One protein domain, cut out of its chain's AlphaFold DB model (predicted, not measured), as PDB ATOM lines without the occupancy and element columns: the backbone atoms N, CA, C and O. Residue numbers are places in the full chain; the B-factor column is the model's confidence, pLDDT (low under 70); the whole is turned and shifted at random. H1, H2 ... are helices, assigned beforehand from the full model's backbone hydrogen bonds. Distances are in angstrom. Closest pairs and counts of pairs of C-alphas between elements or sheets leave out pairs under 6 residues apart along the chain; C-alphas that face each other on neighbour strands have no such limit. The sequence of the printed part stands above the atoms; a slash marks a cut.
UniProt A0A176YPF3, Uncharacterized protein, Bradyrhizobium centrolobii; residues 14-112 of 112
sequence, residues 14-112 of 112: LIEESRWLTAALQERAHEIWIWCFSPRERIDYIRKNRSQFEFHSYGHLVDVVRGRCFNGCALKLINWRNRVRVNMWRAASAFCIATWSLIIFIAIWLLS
ATOM      1  N   LEU A  14     123.536 280.197 167.043       80.81
ATOM      2  CA  LEU A  14     124.190 280.162 168.356       80.81
ATOM      3  C   LEU A  14     124.964 278.858 168.606       80.81
ATOM      4  O   LEU A  14     126.017 278.854 169.251       80.81
ATOM      5  N   ILE A  15     124.467 277.735 168.085       82.31
ATOM      6  CA  ILE A  15     125.140 276.437 168.200       82.31
ATOM      7  C   ILE A  15     126.386 276.425 167.317       82.31
ATOM      8  O   ILE A  15     127.447 275.998 167.777       82.31
ATOM      9  N   GLU A  16     126.288 276.925 166.085       81.94
ATOM     10  CA  GLU A  16     127.470 277.093 165.236       81.94
ATOM     11  C   GLU A  16     128.465 278.053 165.893       81.94
ATOM     12  O   GLU A  16     129.668 277.777 165.908       81.94
ATOM     13  N   GLU A  17     127.957 279.119 166.531       82.94
ATOM     14  CA  GLU A  17     128.795 280.110 167.192       82.94
ATOM     15  C   GLU A  17     129.645 279.496 168.322       82.94
ATOM     16  O   GLU A  17     130.873 279.604 168.392       82.94
ATOM     17  N   SER A  18     128.981 278.756 169.206       84.25
ATOM     18  CA  SER A  18     129.641 278.070 170.320       84.25
ATOM     19  C   SER A  18     130.636 276.993 169.863       84.25
ATOM     20  O   SER A  18     131.669 276.769 170.512       84.25
ATOM     21  N   ARG A  19     130.367 276.337 168.727       85.56
ATOM     22  CA  ARG A  19     131.229 275.283 168.187       85.56
ATOM     23  C   ARG A  19     132.549 275.849 167.679       85.56
ATOM     24  O   ARG A  19     133.598 275.309 168.039       85.56
ATOM     25  N   TRP A  20     132.521 276.935 166.902       82.06
ATOM     26  CA  TRP A  20     133.763 277.553 166.421       82.06
ATOM     27  C   TRP A  20     134.600 278.103 167.577       82.06
ATOM     28  O   TRP A  20     135.818 277.922 167.582       82.06
ATOM     29  N   LEU A  21     133.960 278.691 168.596       85.94
ATOM     30  CA  LEU A  21     134.639 279.170 169.804       85.94
ATOM     31  C   LEU A  21     135.384 278.037 170.511       85.94
ATOM     32  O   LEU A  21     136.540 278.191 170.910       85.94
ATOM     33  N   THR A  22     134.732 276.883 170.639       88.69
ATOM     34  CA  THR A  22     135.310 275.709 171.300       88.69
ATOM     35  C   THR A  22     136.490 275.147 170.510       88.69
ATOM     36  O   THR A  22     137.536 274.860 171.096       88.69
ATOM     37  N   ALA A  23     136.364 275.045 169.185       89.31
ATOM     38  CA  ALA A  23     137.444 274.586 168.312       89.31
ATOM     39  C   ALA A  23     138.664 275.522 168.370       89.31
ATOM     40  O   ALA A  23     139.785 275.060 168.581       89.31
ATOM     41  N   ALA A  24     138.448 276.839 168.285       90.38
ATOM     42  CA  ALA A  24     139.514 277.834 168.393       90.38
ATOM     43  C   ALA A  24     140.224 277.786 169.760       90.38
ATOM     44  O   ALA A  24     141.443 277.951 169.851       90.38
ATOM     45  N   LEU A  25     139.477 277.532 170.840       91.50
ATOM     46  CA  LEU A  25     140.046 277.384 172.178       91.50
ATOM     47  C   LEU A  25     140.918 276.127 172.289       91.50
ATOM     48  O   LEU A  25     141.983 276.175 172.911       91.50
ATOM     49  N   GLN A  26     140.476 275.022 171.686       93.00
ATOM     50  CA  GLN A  26     141.211 273.760 171.679       93.00
ATOM     51  C   GLN A  26     142.510 273.877 170.879       93.00
ATOM     52  O   GLN A  26     143.554 273.445 171.369       93.00
ATOM     53  N   GLU A  27     142.466 274.534 169.720       93.00
ATOM     54  CA  GLU A  27     143.647 274.804 168.895       93.00
ATOM     55  C   GLU A  27     144.674 275.632 169.673       93.00
ATOM     56  O   GLU A  27     145.826 275.238 169.848       93.00
ATOM     57  N   ARG A  28     144.227 276.729 170.290       92.56
ATOM     58  CA  ARG A  28     145.094 277.572 171.121       92.56
ATOM     59  C   ARG A  28     145.691 276.815 172.309       92.56
ATOM     60  O   ARG A  28     146.830 277.066 172.709       92.56
ATOM     61  N   ALA A  29     144.924 275.920 172.928       93.81
ATOM     62  CA  ALA A  29     145.428 275.083 174.006       93.81
ATOM     63  C   ALA A  29     146.477 274.085 173.501       93.81
ATOM     64  O   ALA A  29     147.482 273.879 174.181       93.81
ATOM     65  N   HIS A  30     146.285 273.525 172.307       94.69
ATOM     66  CA  HIS A  30     147.245 272.639 171.664       94.69
ATOM     67  C   HIS A  30     148.561 273.356 171.331       94.69
ATOM     68  O   HIS A  30     149.632 272.860 171.682       94.69
ATOM     69  N   GLU A  31     148.499 274.568 170.778       94.25
ATOM     70  CA  GLU A  31     149.685 275.400 170.555       94.25
ATOM     71  C   GLU A  31     150.446 275.657 171.860       94.25
ATOM     72  O   GLU A  31     151.659 275.470 171.940       94.25
ATOM     73  N   ILE A  32     149.738 276.046 172.924       92.31
ATOM     74  CA  ILE A  32     150.343 276.244 174.246       92.31
ATOM     75  C   ILE A  32     150.994 274.951 174.733       92.31
ATOM     76  O   ILE A  32     152.111 274.977 175.248       92.31
ATOM     77  N   TRP A  33     150.307 273.827 174.572       94.25
ATOM     78  CA  TRP A  33     150.781 272.518 174.988       94.25
ATOM     79  C   TRP A  33     152.089 272.123 174.293       94.25
ATOM     80  O   TRP A  33     153.012 271.632 174.949       94.25
ATOM     81  N   ILE A  34     152.199 272.382 172.987       94.69
ATOM     82  CA  ILE A  34     153.405 272.101 172.201       94.69
ATOM     83  C   ILE A  34     154.526 273.076 172.550       94.69
ATOM     84  O   ILE A  34     155.627 272.648 172.896       94.69
ATOM     85  N   TRP A  35     154.256 274.375 172.469       92.25
ATOM     86  CA  TRP A  35     155.301 275.396 172.454       92.25
ATOM     87  C   TRP A  35     155.737 275.858 173.842       92.25
ATOM     88  O   TRP A  35     156.861 276.321 174.003       92.25
ATOM     89  N   CYS A  36     154.865 275.765 174.850       88.88
ATOM     90  CA  CYS A  36     155.138 276.308 176.186       88.88
ATOM     91  C   CYS A  36     155.492 275.246 177.233       88.88
ATOM     92  O   CYS A  36     155.852 275.622 178.344       88.88
ATOM     93  N   PHE A  37     155.367 273.954 176.921       88.94
ATOM     94  CA  PHE A  37     155.694 272.881 177.858       88.94
ATOM     95  C   PHE A  37     156.705 271.914 177.253       88.94
ATOM     96  O   PHE A  37     156.501 271.383 176.160       88.94
ATOM     97  N   SER A  38     157.751 271.607 178.010       92.12
ATOM     98  CA  SER A  38     158.627 270.471 177.739       92.12
ATOM     99  C   SER A  38     157.908 269.139 178.014       92.12
ATOM    100  O   SER A  38     156.956 269.094 178.799       92.12
ATOM    101  N   PRO A  39     158.372 268.006 177.449       93.00
ATOM    102  CA  PRO A  39     157.783 266.695 177.733       93.00
ATOM    103  C   PRO A  39     157.696 266.368 179.232       93.00
ATOM    104  O   PRO A  39     156.713 265.784 179.683       93.00
ATOM    105  N   ARG A  40     158.692 266.789 180.025       93.50
ATOM    106  CA  ARG A  40     158.692 266.606 181.482       93.50
ATOM    107  C   ARG A  40     157.582 267.414 182.152       93.50
ATOM    108  O   ARG A  40     156.825 266.866 182.947       93.50
ATOM    109  N   GLU A  41     157.443 268.688 181.798       92.88
ATOM    110  CA  GLU A  41     156.397 269.547 182.361       92.88
ATOM    111  C   GLU A  41     154.996 269.097 181.937       92.88
ATOM    112  O   GLU A  41     154.065 269.189 182.733       92.88
ATOM    113  N   ARG A  42     154.840 268.550 180.724       94.19
ATOM    114  CA  ARG A  42     153.581 267.933 180.277       94.19
ATOM    115  C   ARG A  42     153.201 266.747 181.153       94.19
ATOM    116  O   ARG A  42     152.055 266.663 181.587       94.19
ATOM    117  N   ILE A  43     154.150 265.861 181.466       94.38
ATOM    118  CA  ILE A  43     153.921 264.736 182.390       94.38
ATOM    119  C   ILE A  43     153.493 265.255 183.766       94.38
ATOM    120  O   ILE A  43     152.505 264.777 184.325       94.38
ATOM    121  N   ASP A  44     154.198 266.249 184.305       93.69
ATOM    122  CA  ASP A  44     153.877 266.810 185.619       93.69
ATOM    123  C   ASP A  44     152.516 267.521 185.624       93.69
ATOM    124  O   ASP A  44     151.751 267.399 186.586       93.69
ATOM    125  N   TYR A  45     152.167 268.211 184.537       92.44
ATOM    126  CA  TYR A  45     150.856 268.826 184.360       92.44
ATOM    127  C   TYR A  45     149.746 267.773 184.295       92.44
ATOM    128  O   TYR A  45     148.744 267.916 185.002       92.44
ATOM    129  N   ILE A  46     149.931 266.707 183.502       93.75
ATOM    130  CA  ILE A  46     148.995 265.576 183.402       93.75
ATOM    131  C   ILE A  46     148.798 264.941 184.775       93.75
ATOM    132  O   ILE A  46     147.663 264.698 185.170       93.75
ATOM    133  N   ARG A  47     149.869 264.707 185.540       93.31
ATOM    134  CA  ARG A  47     149.778 264.137 186.895       93.31
ATOM    135  C   ARG A  47     148.955 265.020 187.831       93.31
ATOM    136  O   ARG A  47     148.053 264.522 188.496       93.31
ATOM    137  N   LYS A  48     149.215 266.333 187.842       92.50
ATOM    138  CA  LYS A  48     148.482 267.306 188.677       92.50
ATOM    139  C   LYS A  48     147.018 267.470 188.272       92.50
ATOM    140  O   LYS A  48     146.184 267.802 189.107       92.50
ATOM    141  N   ASN A  49     146.703 267.263 186.997       92.88
ATOM    142  CA  ASN A  49     145.379 267.490 186.425       92.88
ATOM    143  C   ASN A  49     144.761 266.204 185.865       92.88
ATOM    144  O   ASN A  49     143.963 266.279 184.937       92.88
ATOM    145  N   ARG A  50     145.110 265.032 186.414       91.25
ATOM    146  CA  ARG A  50     144.805 263.720 185.817       91.25
ATOM    147  C   ARG A  50     143.334 263.530 185.449       91.25
ATOM    148  O   ARG A  50     143.067 262.905 184.428       91.25
ATOM    149  N   SER A  51     142.415 264.080 186.242       92.69
ATOM    150  CA  SER A  51     140.963 264.012 186.024       92.69
ATOM    151  C   SER A  51     140.464 264.756 184.781       92.69
ATOM    152  O   SER A  51     139.344 264.524 184.354       92.69
ATOM    153  N   GLN A  52     141.270 265.643 184.198       91.38
ATOM    154  CA  GLN A  52     140.923 266.396 182.985       91.38
ATOM    155  C   GLN A  52     141.377 265.705 181.702       91.38
ATOM    156  O   GLN A  52     141.147 266.243 180.627       91.38
ATOM    157  N   PHE A  53     142.074 264.575 181.813       93.31
ATOM    158  CA  PHE A  53     142.625 263.852 180.678       93.31
ATOM    159  C   PHE A  53     141.972 262.480 180.567       93.31
ATOM    160  O   PHE A  53     141.892 261.738 181.548       93.31
ATOM    161  N   GLU A  54     141.595 262.106 179.352       91.81
ATOM    162  CA  GLU A  54     141.062 260.782 179.050       91.81
ATOM    163  C   GLU A  54     141.997 260.032 178.099       91.81
ATOM    164  O   GLU A  54     142.269 260.461 176.975       91.81
ATOM    165  N   PHE A  55     142.539 258.910 178.571       93.69
ATOM    166  CA  PHE A  55     143.495 258.108 177.814       93.69
ATOM    167  C   PHE A  55     142.873 256.760 177.468       93.69
ATOM    168  O   PHE A  55     142.664 255.933 178.347       93.69
ATOM    169  N   HIS A  56     142.632 256.539 176.177       91.50
ATOM    170  CA  HIS A  56     142.086 255.288 175.645       91.50
ATOM    171  C   HIS A  56     143.144 254.183 175.510       91.50
ATOM    172  O   HIS A  56     142.818 253.004 175.420       91.50
ATOM    173  N   SER A  57     144.425 254.553 175.474       94.38
ATOM    174  CA  SER A  57     145.543 253.618 175.390       94.38
ATOM    175  C   SER A  57     146.831 254.261 175.900       94.38
ATOM    176  O   SER A  57     146.935 255.486 176.025       94.38
ATOM    177  N   TYR A  58     147.846 253.434 176.152       93.00
ATOM    178  CA  TYR A  58     149.184 253.933 176.463       93.00
ATOM    179  C   TYR A  58     149.780 254.743 175.300       93.00
ATOM    180  O   TYR A  58     150.400 255.778 175.531       93.00
ATOM    181  N   GLY A  59     149.530 254.330 174.050       95.88
ATOM    182  CA  GLY A  59     149.945 255.081 172.861       95.88
ATOM    183  C   GLY A  59     149.356 256.492 172.837       95.88
ATOM    184  O   GLY A  59     150.093 257.457 172.651       95.88
ATOM    185  N   HIS A  60     148.068 256.624 173.166       94.75
ATOM    186  CA  HIS A  60     147.412 257.928 173.252       94.75
ATOM    187  C   HIS A  60     148.050 258.824 174.322       94.75
ATOM    188  O   HIS A  60     148.292 260.004 174.087       94.75
ATOM    189  N   LEU A  61     148.397 258.265 175.485       93.56
ATOM    190  CA  LEU A  61     149.127 259.007 176.517       93.56
ATOM    191  C   LEU A  61     150.493 259.487 176.013       93.56
ATOM    192  O   LEU A  61     150.863 260.639 176.244       93.56
ATOM    193  N   VAL A  62     151.240 258.623 175.320       95.31
ATOM    194  CA  VAL A  62     152.551 258.966 174.753       95.31
ATOM    195  C   VAL A  62     152.429 260.088 173.723       95.31
ATOM    196  O   VAL A  62     153.249 261.006 173.741       95.31
ATOM    197  N   ASP A  63     151.406 260.064 172.872       95.25
ATOM    198  CA  ASP A  63     151.163 261.114 171.880       95.25
ATOM    199  C   ASP A  63     150.853 262.464 172.538       95.25
ATOM    200  O   ASP A  63     151.442 263.482 172.157       95.25
ATOM    201  N   VAL A  64     150.036 262.472 173.594       94.50
ATOM    202  CA  VAL A  64     149.746 263.682 174.377       94.50
ATOM    203  C   VAL A  64     151.017 264.214 175.047       94.50
ATOM    204  O   VAL A  64     151.313 265.404 174.956       94.50
ATOM    205  N   VAL A  65     151.830 263.354 175.667       94.38
ATOM    206  CA  VAL A  65     153.105 263.756 176.295       94.38
ATOM    207  C   VAL A  65     154.103 264.288 175.261       94.38
ATOM    208  O   VAL A  65     154.810 265.268 175.510       94.38
ATOM    209  N   ARG A  66     154.151 263.693 174.067       94.19
ATOM    210  CA  ARG A  66     154.990 264.175 172.959       94.19
ATOM    211  C   ARG A  66     154.476 265.476 172.348       94.19
ATOM    212  O   ARG A  66     155.237 266.141 171.654       94.19
ATOM    213  N   GLY A  67     153.249 265.881 172.673       93.56
ATOM    214  CA  GLY A  67     152.617 267.086 172.149       93.56
ATOM    215  C   GLY A  67     152.025 266.890 170.757       93.56
ATOM    216  O   GLY A  67     151.771 267.868 170.078       93.56
ATOM    217  N   ARG A  68     151.794 265.652 170.308       93.31
ATOM    218  CA  ARG A  68     151.146 265.392 169.009       93.31
ATOM    219  C   ARG A  68     149.658 265.723 169.019       93.31
ATOM    220  O   ARG A  68     149.088 266.003 167.977       93.31
ATOM    221  N   CYS A  69     149.040 265.687 170.194       91.69
ATOM    222  CA  CYS A  69     147.655 266.079 170.402       91.69
ATOM    223  C   CYS A  69     147.470 266.658 171.811       91.69
ATOM    224  O   CYS A  69     148.323 266.501 172.691       91.69
ATOM    225  N   PHE A  70     146.350 267.346 172.020       93.06
ATOM    226  CA  PHE A  70     145.908 267.805 173.331       93.06
ATOM    227  C   PHE A  70     144.442 267.417 173.546       93.06
ATOM    228  O   PHE A  70     143.557 267.824 172.797       93.06
ATOM    229  N   ASN A  71     144.194 266.626 174.587       91.62
ATOM    230  CA  ASN A  71     142.887 266.074 174.958       91.62
ATOM    231  C   ASN A  71     142.449 266.508 176.371       91.62
ATOM    232  O   ASN A  71     141.601 265.862 176.981       91.62
ATOM    233  N   GLY A  72     143.076 267.552 176.921       90.12
ATOM    234  CA  GLY A  72     142.737 268.103 178.230       90.12
ATOM    235  C   GLY A  72     141.713 269.238 178.156       90.12
ATOM    236  O   GLY A  72     141.265 269.643 177.083       90.12
ATOM    237  N   CYS A  73     141.391 269.827 179.310       90.88
ATOM    238  CA  CYS A  73     140.541 271.018 179.383       90.88
ATOM    239  C   CYS A  73     141.297 272.279 178.910       90.88
ATOM    240  O   CYS A  73     142.123 272.832 179.647       90.88
ATOM    241  N   ALA A  74     140.982 272.770 177.706       91.31
ATOM    242  CA  ALA A  74     141.622 273.947 177.108       91.31
ATOM    243  C   ALA A  74     141.516 275.211 177.971       91.31
ATOM    244  O   ALA A  74     142.520 275.884 178.225       91.31
ATOM    245  N   LEU A  75     140.318 275.509 178.486       89.31
ATOM    246  CA  LEU A  75     140.081 276.698 179.307       89.31
ATOM    247  C   LEU A  75     140.977 276.712 180.551       89.31
ATOM    248  O   LEU A  75     141.570 277.738 180.897       89.31
ATOM    249  N   LYS A  76     141.119 275.558 181.212       88.31
ATOM    250  CA  LYS A  76     141.934 275.435 182.421       88.31
ATOM    251  C   LYS A  76     143.425 275.566 182.123       88.31
ATOM    252  O   LYS A  76     144.126 276.220 182.898       88.31
ATOM    253  N   LEU A  77     143.903 275.030 180.999       91.44
ATOM    254  CA  LEU A  77     145.291 275.202 180.558       91.44
ATOM    255  C   LEU A  77     145.619 276.675 180.272       91.44
ATOM    256  O   LEU A  77     146.613 277.202 180.776       91.44
ATOM    257  N   ILE A  78     144.756 277.358 179.516       89.44
ATOM    258  CA  ILE A  78     144.931 278.776 179.168       89.44
ATOM    259  C   ILE A  78     144.901 279.647 180.429       89.44
ATOM    260  O   ILE A  78     145.760 280.516 180.612       89.44
ATOM    261  N   ASN A  79     143.956 279.393 181.336       88.19
ATOM    262  CA  ASN A  79     143.855 280.140 182.588       88.19
ATOM    263  C   ASN A  79     145.076 279.906 183.495       88.19
ATOM    264  O   ASN A  79     145.625 280.847 184.069       88.19
ATOM    265  N   TRP A  80     145.559 278.662 183.575       85.44
ATOM    266  CA  TRP A  80     146.790 278.339 184.294       85.44
ATOM    267  C   TRP A  80     147.990 279.120 183.739       85.44
ATOM    268  O   TRP A  80     148.702 279.762 184.512       85.44
ATOM    269  N   ARG A  81     148.164 279.162 182.410       84.62
ATOM    270  CA  ARG A  81     149.243 279.926 181.755       84.62
ATOM    271  C   ARG A  81     149.166 281.412 182.102       84.62
ATOM    272  O   ARG A  81     150.180 282.024 182.441       84.62
ATOM    273  N   ASN A  82     147.972 281.998 182.032       84.00
ATOM    274  CA  ASN A  82     147.770 283.408 182.361       84.00
ATOM    275  C   ASN A  82     148.141 283.705 183.815       84.00
ATOM    276  O   ASN A  82     148.844 284.681 184.072       84.00
ATOM    277  N   ARG A  83     147.756 282.831 184.749       83.75
ATOM    278  CA  ARG A  83     148.116 282.964 186.164       83.75
ATOM    279  C   ARG A  83     149.627 282.911 186.387       83.75
ATOM    280  O   ARG A  83     150.162 283.761 187.093       83.75
ATOM    281  N   VAL A  84     150.317 281.945 185.779       79.81
ATOM    282  CA  VAL A  84     151.780 281.812 185.899       79.81
ATOM    283  C   VAL A  84     152.479 283.061 185.372       79.81
ATOM    284  O   VAL A  84     153.330 283.626 186.054       79.81
ATOM    285  N   ARG A  85     152.065 283.547 184.197       82.50
ATOM    286  CA  ARG A  85     152.627 284.755 183.593       82.50
ATOM    287  C   ARG A  85     152.422 285.975 184.492       82.50
ATOM    288  O   ARG A  85     153.384 286.681 184.764       82.50
ATOM    289  N   VAL A  86     151.211 286.197 185.002       83.00
ATOM    290  CA  VAL A  86     150.920 287.319 185.913       83.00
ATOM    291  C   VAL A  86     151.780 287.247 187.174       83.00
ATOM    292  O   VAL A  86     152.350 288.257 187.576       83.00
ATOM    293  N   ASN A  87     151.934 286.067 187.774       79.94
ATOM    294  CA  ASN A  87     152.784 285.906 188.953       79.94
ATOM    295  C   ASN A  87     154.256 286.223 188.649       79.94
ATOM    296  O   ASN A  87     154.914 286.880 189.452       79.94
ATOM    297  N   MET A  88     154.752 285.822 187.477       84.06
ATOM    298  CA  MET A  88     156.115 286.131 187.044       84.06
ATOM    299  C   MET A  88     156.323 287.635 186.824       84.06
ATOM    300  O   MET A  88     157.312 288.185 187.305       84.06
ATOM    301  N   TRP A  89     155.365 288.325 186.196       84.62
ATOM    302  CA  TRP A  89     155.400 289.787 186.061       84.62
ATOM    303  C   TRP A  89     155.369 290.495 187.414       84.62
ATOM    304  O   TRP A  89     156.124 291.440 187.609       84.62
ATOM    305  N   ARG A  90     154.558 290.017 188.366       88.38
ATOM    306  CA  ARG A  90     154.507 290.581 189.726       88.38
ATOM    307  C   ARG A  90     155.839 290.430 190.461       88.38
ATOM    308  O   ARG A  90     156.269 291.365 191.132       88.38
ATOM    309  N   ALA A  91     156.497 289.280 190.323       88.38
ATOM    310  CA  ALA A  91     157.817 289.054 190.906       88.38
ATOM    311  C   ALA A  91     158.877 289.964 190.266       88.38
ATOM    312  O   ALA A  91     159.626 290.627 190.981       88.38
ATOM    313  N   ALA A  92     158.887 290.065 188.935       91.06
ATOM    314  CA  ALA A  92     159.797 290.948 188.209       91.06
ATOM    315  C   ALA A  92     159.581 292.427 188.574       91.06
ATOM    316  O   ALA A  92     160.546 293.142 188.839       91.06
ATOM    317  N   SER A  93     158.325 292.884 188.662       90.56
ATOM    318  CA  SER A  93     158.015 294.259 189.066       90.56
ATOM    319  C   SER A  93     158.446 294.544 190.502       90.56
ATOM    320  O   SER A  93     159.008 295.601 190.766       90.56
ATOM    321  N   ALA A  94     158.229 293.601 191.424       92.62
ATOM    322  CA  ALA A  94     158.648 293.756 192.814       92.62
ATOM    323  C   ALA A  94     160.175 293.836 192.937       92.62
ATOM    324  O   ALA A  94     160.682 294.679 193.672       92.62
ATOM    325  N   PHE A  95     160.902 293.014 192.174       94.06
ATOM    326  CA  PHE A  95     162.361 293.062 192.129       94.06
ATOM    327  C   PHE A  95     162.865 294.403 191.586       94.06
ATOM    328  O   PHE A  95     163.687 295.044 192.234       94.06
ATOM    329  N   CYS A  96     162.312 294.883 190.465       95.44
ATOM    330  CA  CYS A  96     162.644 296.204 189.929       95.44
ATOM    331  C   CYS A  96     162.409 297.307 190.967       95.44
ATOM    332  O   CYS A  96     163.325 298.073 191.256       95.44
ATOM    333  N   ILE A  97     161.221 297.367 191.571       94.75
ATOM    334  CA  ILE A  97     160.901 298.395 192.571       94.75
ATOM    335  C   ILE A  97     161.881 298.320 193.747       94.75
ATOM    336  O   ILE A  97     162.448 299.342 194.115       94.75
ATOM    337  N   ALA A  98     162.159 297.124 194.276       96.12
ATOM    338  CA  ALA A  98     163.106 296.944 195.375       96.12
ATOM    339  C   ALA A  98     164.524 297.421 195.014       96.12
ATOM    340  O   ALA A  98     165.155 298.120 195.806       96.12
ATOM    341  N   THR A  99     165.011 297.100 193.811       96.69
ATOM    342  CA  THR A  99     166.331 297.557 193.347       96.69
ATOM    343  C   THR A  99     166.399 299.076 193.200       96.69
ATOM    344  O   THR A  99     167.349 299.688 193.679       96.69
ATOM    345  N   TRP A 100     165.374 299.707 192.623       96.75
ATOM    346  CA  TRP A 100     165.319 301.164 192.484       96.75
ATOM    347  C   TRP A 100     165.190 301.870 193.833       96.75
ATOM    348  O   TRP A 100     165.884 302.856 194.070       96.75
ATOM    349  N   SER A 101     164.367 301.349 194.746       95.31
ATOM    350  CA  SER A 101     164.259 301.875 196.110       95.31
ATOM    351  C   SER A 101     165.592 301.801 196.852       95.31
ATOM    352  O   SER A 101     165.958 302.765 197.522       95.31
ATOM    353  N   LEU A 102     166.349 300.709 196.694       96.50
ATOM    354  CA  LEU A 102     167.678 300.568 197.291       96.50
ATOM    355  C   LEU A 102     168.673 301.590 196.718       96.50
ATOM    356  O   LEU A 102     169.399 302.224 197.478       96.50
ATOM    357  N   ILE A 103     168.676 301.790 195.396       96.56
ATOM    358  CA  ILE A 103     169.541 302.778 194.728       96.56
ATOM    359  C   ILE A 103     169.237 304.194 195.229       96.56
ATOM    360  O   ILE A 103     170.155 304.929 195.587       96.56
ATOM    361  N   ILE A 104     167.957 304.567 195.292       96.12
ATOM    362  CA  ILE A 104     167.525 305.884 195.781       96.12
ATOM    363  C   ILE A 104     167.932 306.071 197.245       96.12
ATOM    364  O   ILE A 104     168.445 307.127 197.608       96.12
ATOM    365  N   PHE A 105     167.752 305.045 198.079       95.38
ATOM    366  CA  PHE A 105     168.126 305.099 199.491       95.38
ATOM    367  C   PHE A 105     169.633 305.317 199.681       95.38
ATOM    368  O   PHE A 105     170.035 306.172 200.467       95.38
ATOM    369  N   ILE A 106     170.468 304.602 198.918       96.44
ATOM    370  CA  ILE A 106     171.928 304.782 198.932       96.44
ATOM    371  C   ILE A 106     172.310 306.193 198.464       96.44
ATOM    372  O   ILE A 106     173.162 306.827 199.081       96.44
ATOM    373  N   ALA A 107     171.672 306.709 197.410       96.19
ATOM    374  CA  ALA A 107     171.950 308.052 196.906       96.19
ATOM    375  C   ALA A 107     171.625 309.145 197.939       96.19
ATOM    376  O   ALA A 107     172.426 310.055 198.128       96.19
ATOM    377  N   ILE A 108     170.487 309.035 198.637       95.69
ATOM    378  CA  ILE A 108     170.108 309.961 199.717       95.69
ATOM    379  C   ILE A 108     171.114 309.884 200.869       95.69
ATOM    380  O   ILE A 108     171.526 310.919 201.383       95.69
ATOM    381  N   TRP A 109     171.529 308.675 201.254       93.62
ATOM    382  CA  TRP A 109     172.497 308.475 202.335       93.62
ATOM    383  C   TRP A 109     173.873 309.078 202.024       93.62
ATOM    384  O   TRP A 109     174.506 309.613 202.922       93.62
ATOM    385  N   LEU A 110     174.319 309.042 200.762       92.06
ATOM    386  CA  LEU A 110     175.584 309.654 200.327       92.06
ATOM    387  C   LEU A 110     175.535 311.187 200.213       92.06
ATOM    388  O   LEU A 110     176.586 311.821 200.156       92.06
ATOM    389  N   LEU A 111     174.339 311.771 200.108       91.00
ATOM    390  CA  LEU A 111     174.130 313.221 200.021       91.00
ATOM    391  C   LEU A 111     173.984 313.893 201.396       91.00
ATOM    392  O   LEU A 111     174.059 315.120 201.464       91.00
ATOM    393  N   SER A 112     173.742 313.112 202.454       84.25
ATOM    394  CA  SER A 112     173.633 313.577 203.844       84.25
ATOM    395  C   SER A 112     174.968 313.521 204.574       84.25
ATOM    396  O   SER A 112     175.070 314.289 205.556       84.25
TER     397      SER A 112
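What this domain is: This is residues 14 to 112 of the 112 residues of an uncharacterized protein of Bradyrhizobium centrolobii (UniProt A0A176YPF3). A small compact helical head sends out one very long arm: most of H4, residues 82 to 111, sticks out from it together with Ser 112, and this arm makes the length of the whole. The head is built of the later part of H1, the short helices H2 and H3 and the beginning of H4, while residues 14 to 21 of H1 stick out as a second, shorter arm. The printed part has 99 residues with four named helices, in the order H1, H2, H3, H4, and no named strand; the class is all helix. The whole is extended, with a radius of gyration of the C-alphas of 21.0 A, and its C-alphas span 72 by 37 by 21 A.

How they stand to each other: Begin with H4, residues 74 to 111, and look at its residues 74 to 78, which alone touch H1, residues 14 to 36. H1 touches H4 with its residues 25 to 32 alone, and the closest C-alphas of the two helices are those of Ala 29 and Ala 74, 5.0 A apart. The two helices run the same way at a steep tilt of 54 degrees. Next find H2, residues 39 to 48, which is close to H1 but not clearly touching it: the closest C-alphas, those of Trp 33 and Arg 42, are 7.5 A apart. H2 touches H3, residues 58 to 66, with the C-alphas of Pro 39 and Val 65 closest at 5.7 A. H2 and H3 run opposite ways at a steep tilt of 63 degrees. H1 and H3 are near each other, while H4 is apart from both H2 and H3. In H1, H2, H3 and H4, every backbone O i to N i+4 pair is within hydrogen-bond range.

Where its parts are: Find C-alpha 74 at (141.622, 273.947, 177.108); from there H4 runs 55.9 A to C-alpha 111 at (174.130, 313.221, 200.021). H1 starts at C-alpha 14, at (124.190, 280.162, 168.356), and is 32.2 A long up to Cys 36. H2 runs from Pro 39 to Lys 48, 14.4 A, and H3 from Tyr 58 to Arg 66, 12.3 A.

The domain as a whole: The two C-alphas farthest apart, those of Ser 57 and Ser 112, are 72.1 A apart, and the outline is only just elongated. Without the stretches that stand free, 60 residues remain, spanning 27 by 20 by 20 A with a radius of gyration of 10.4 A. The link from H1 to H2 is tight, and those from H2 to H3 and from H3 to H4 are short. The printed part has no cut and ends at Ser 112, the chain's last residue. The mean pLDDT of the printed part is 91.1, and no printed residue is under 70.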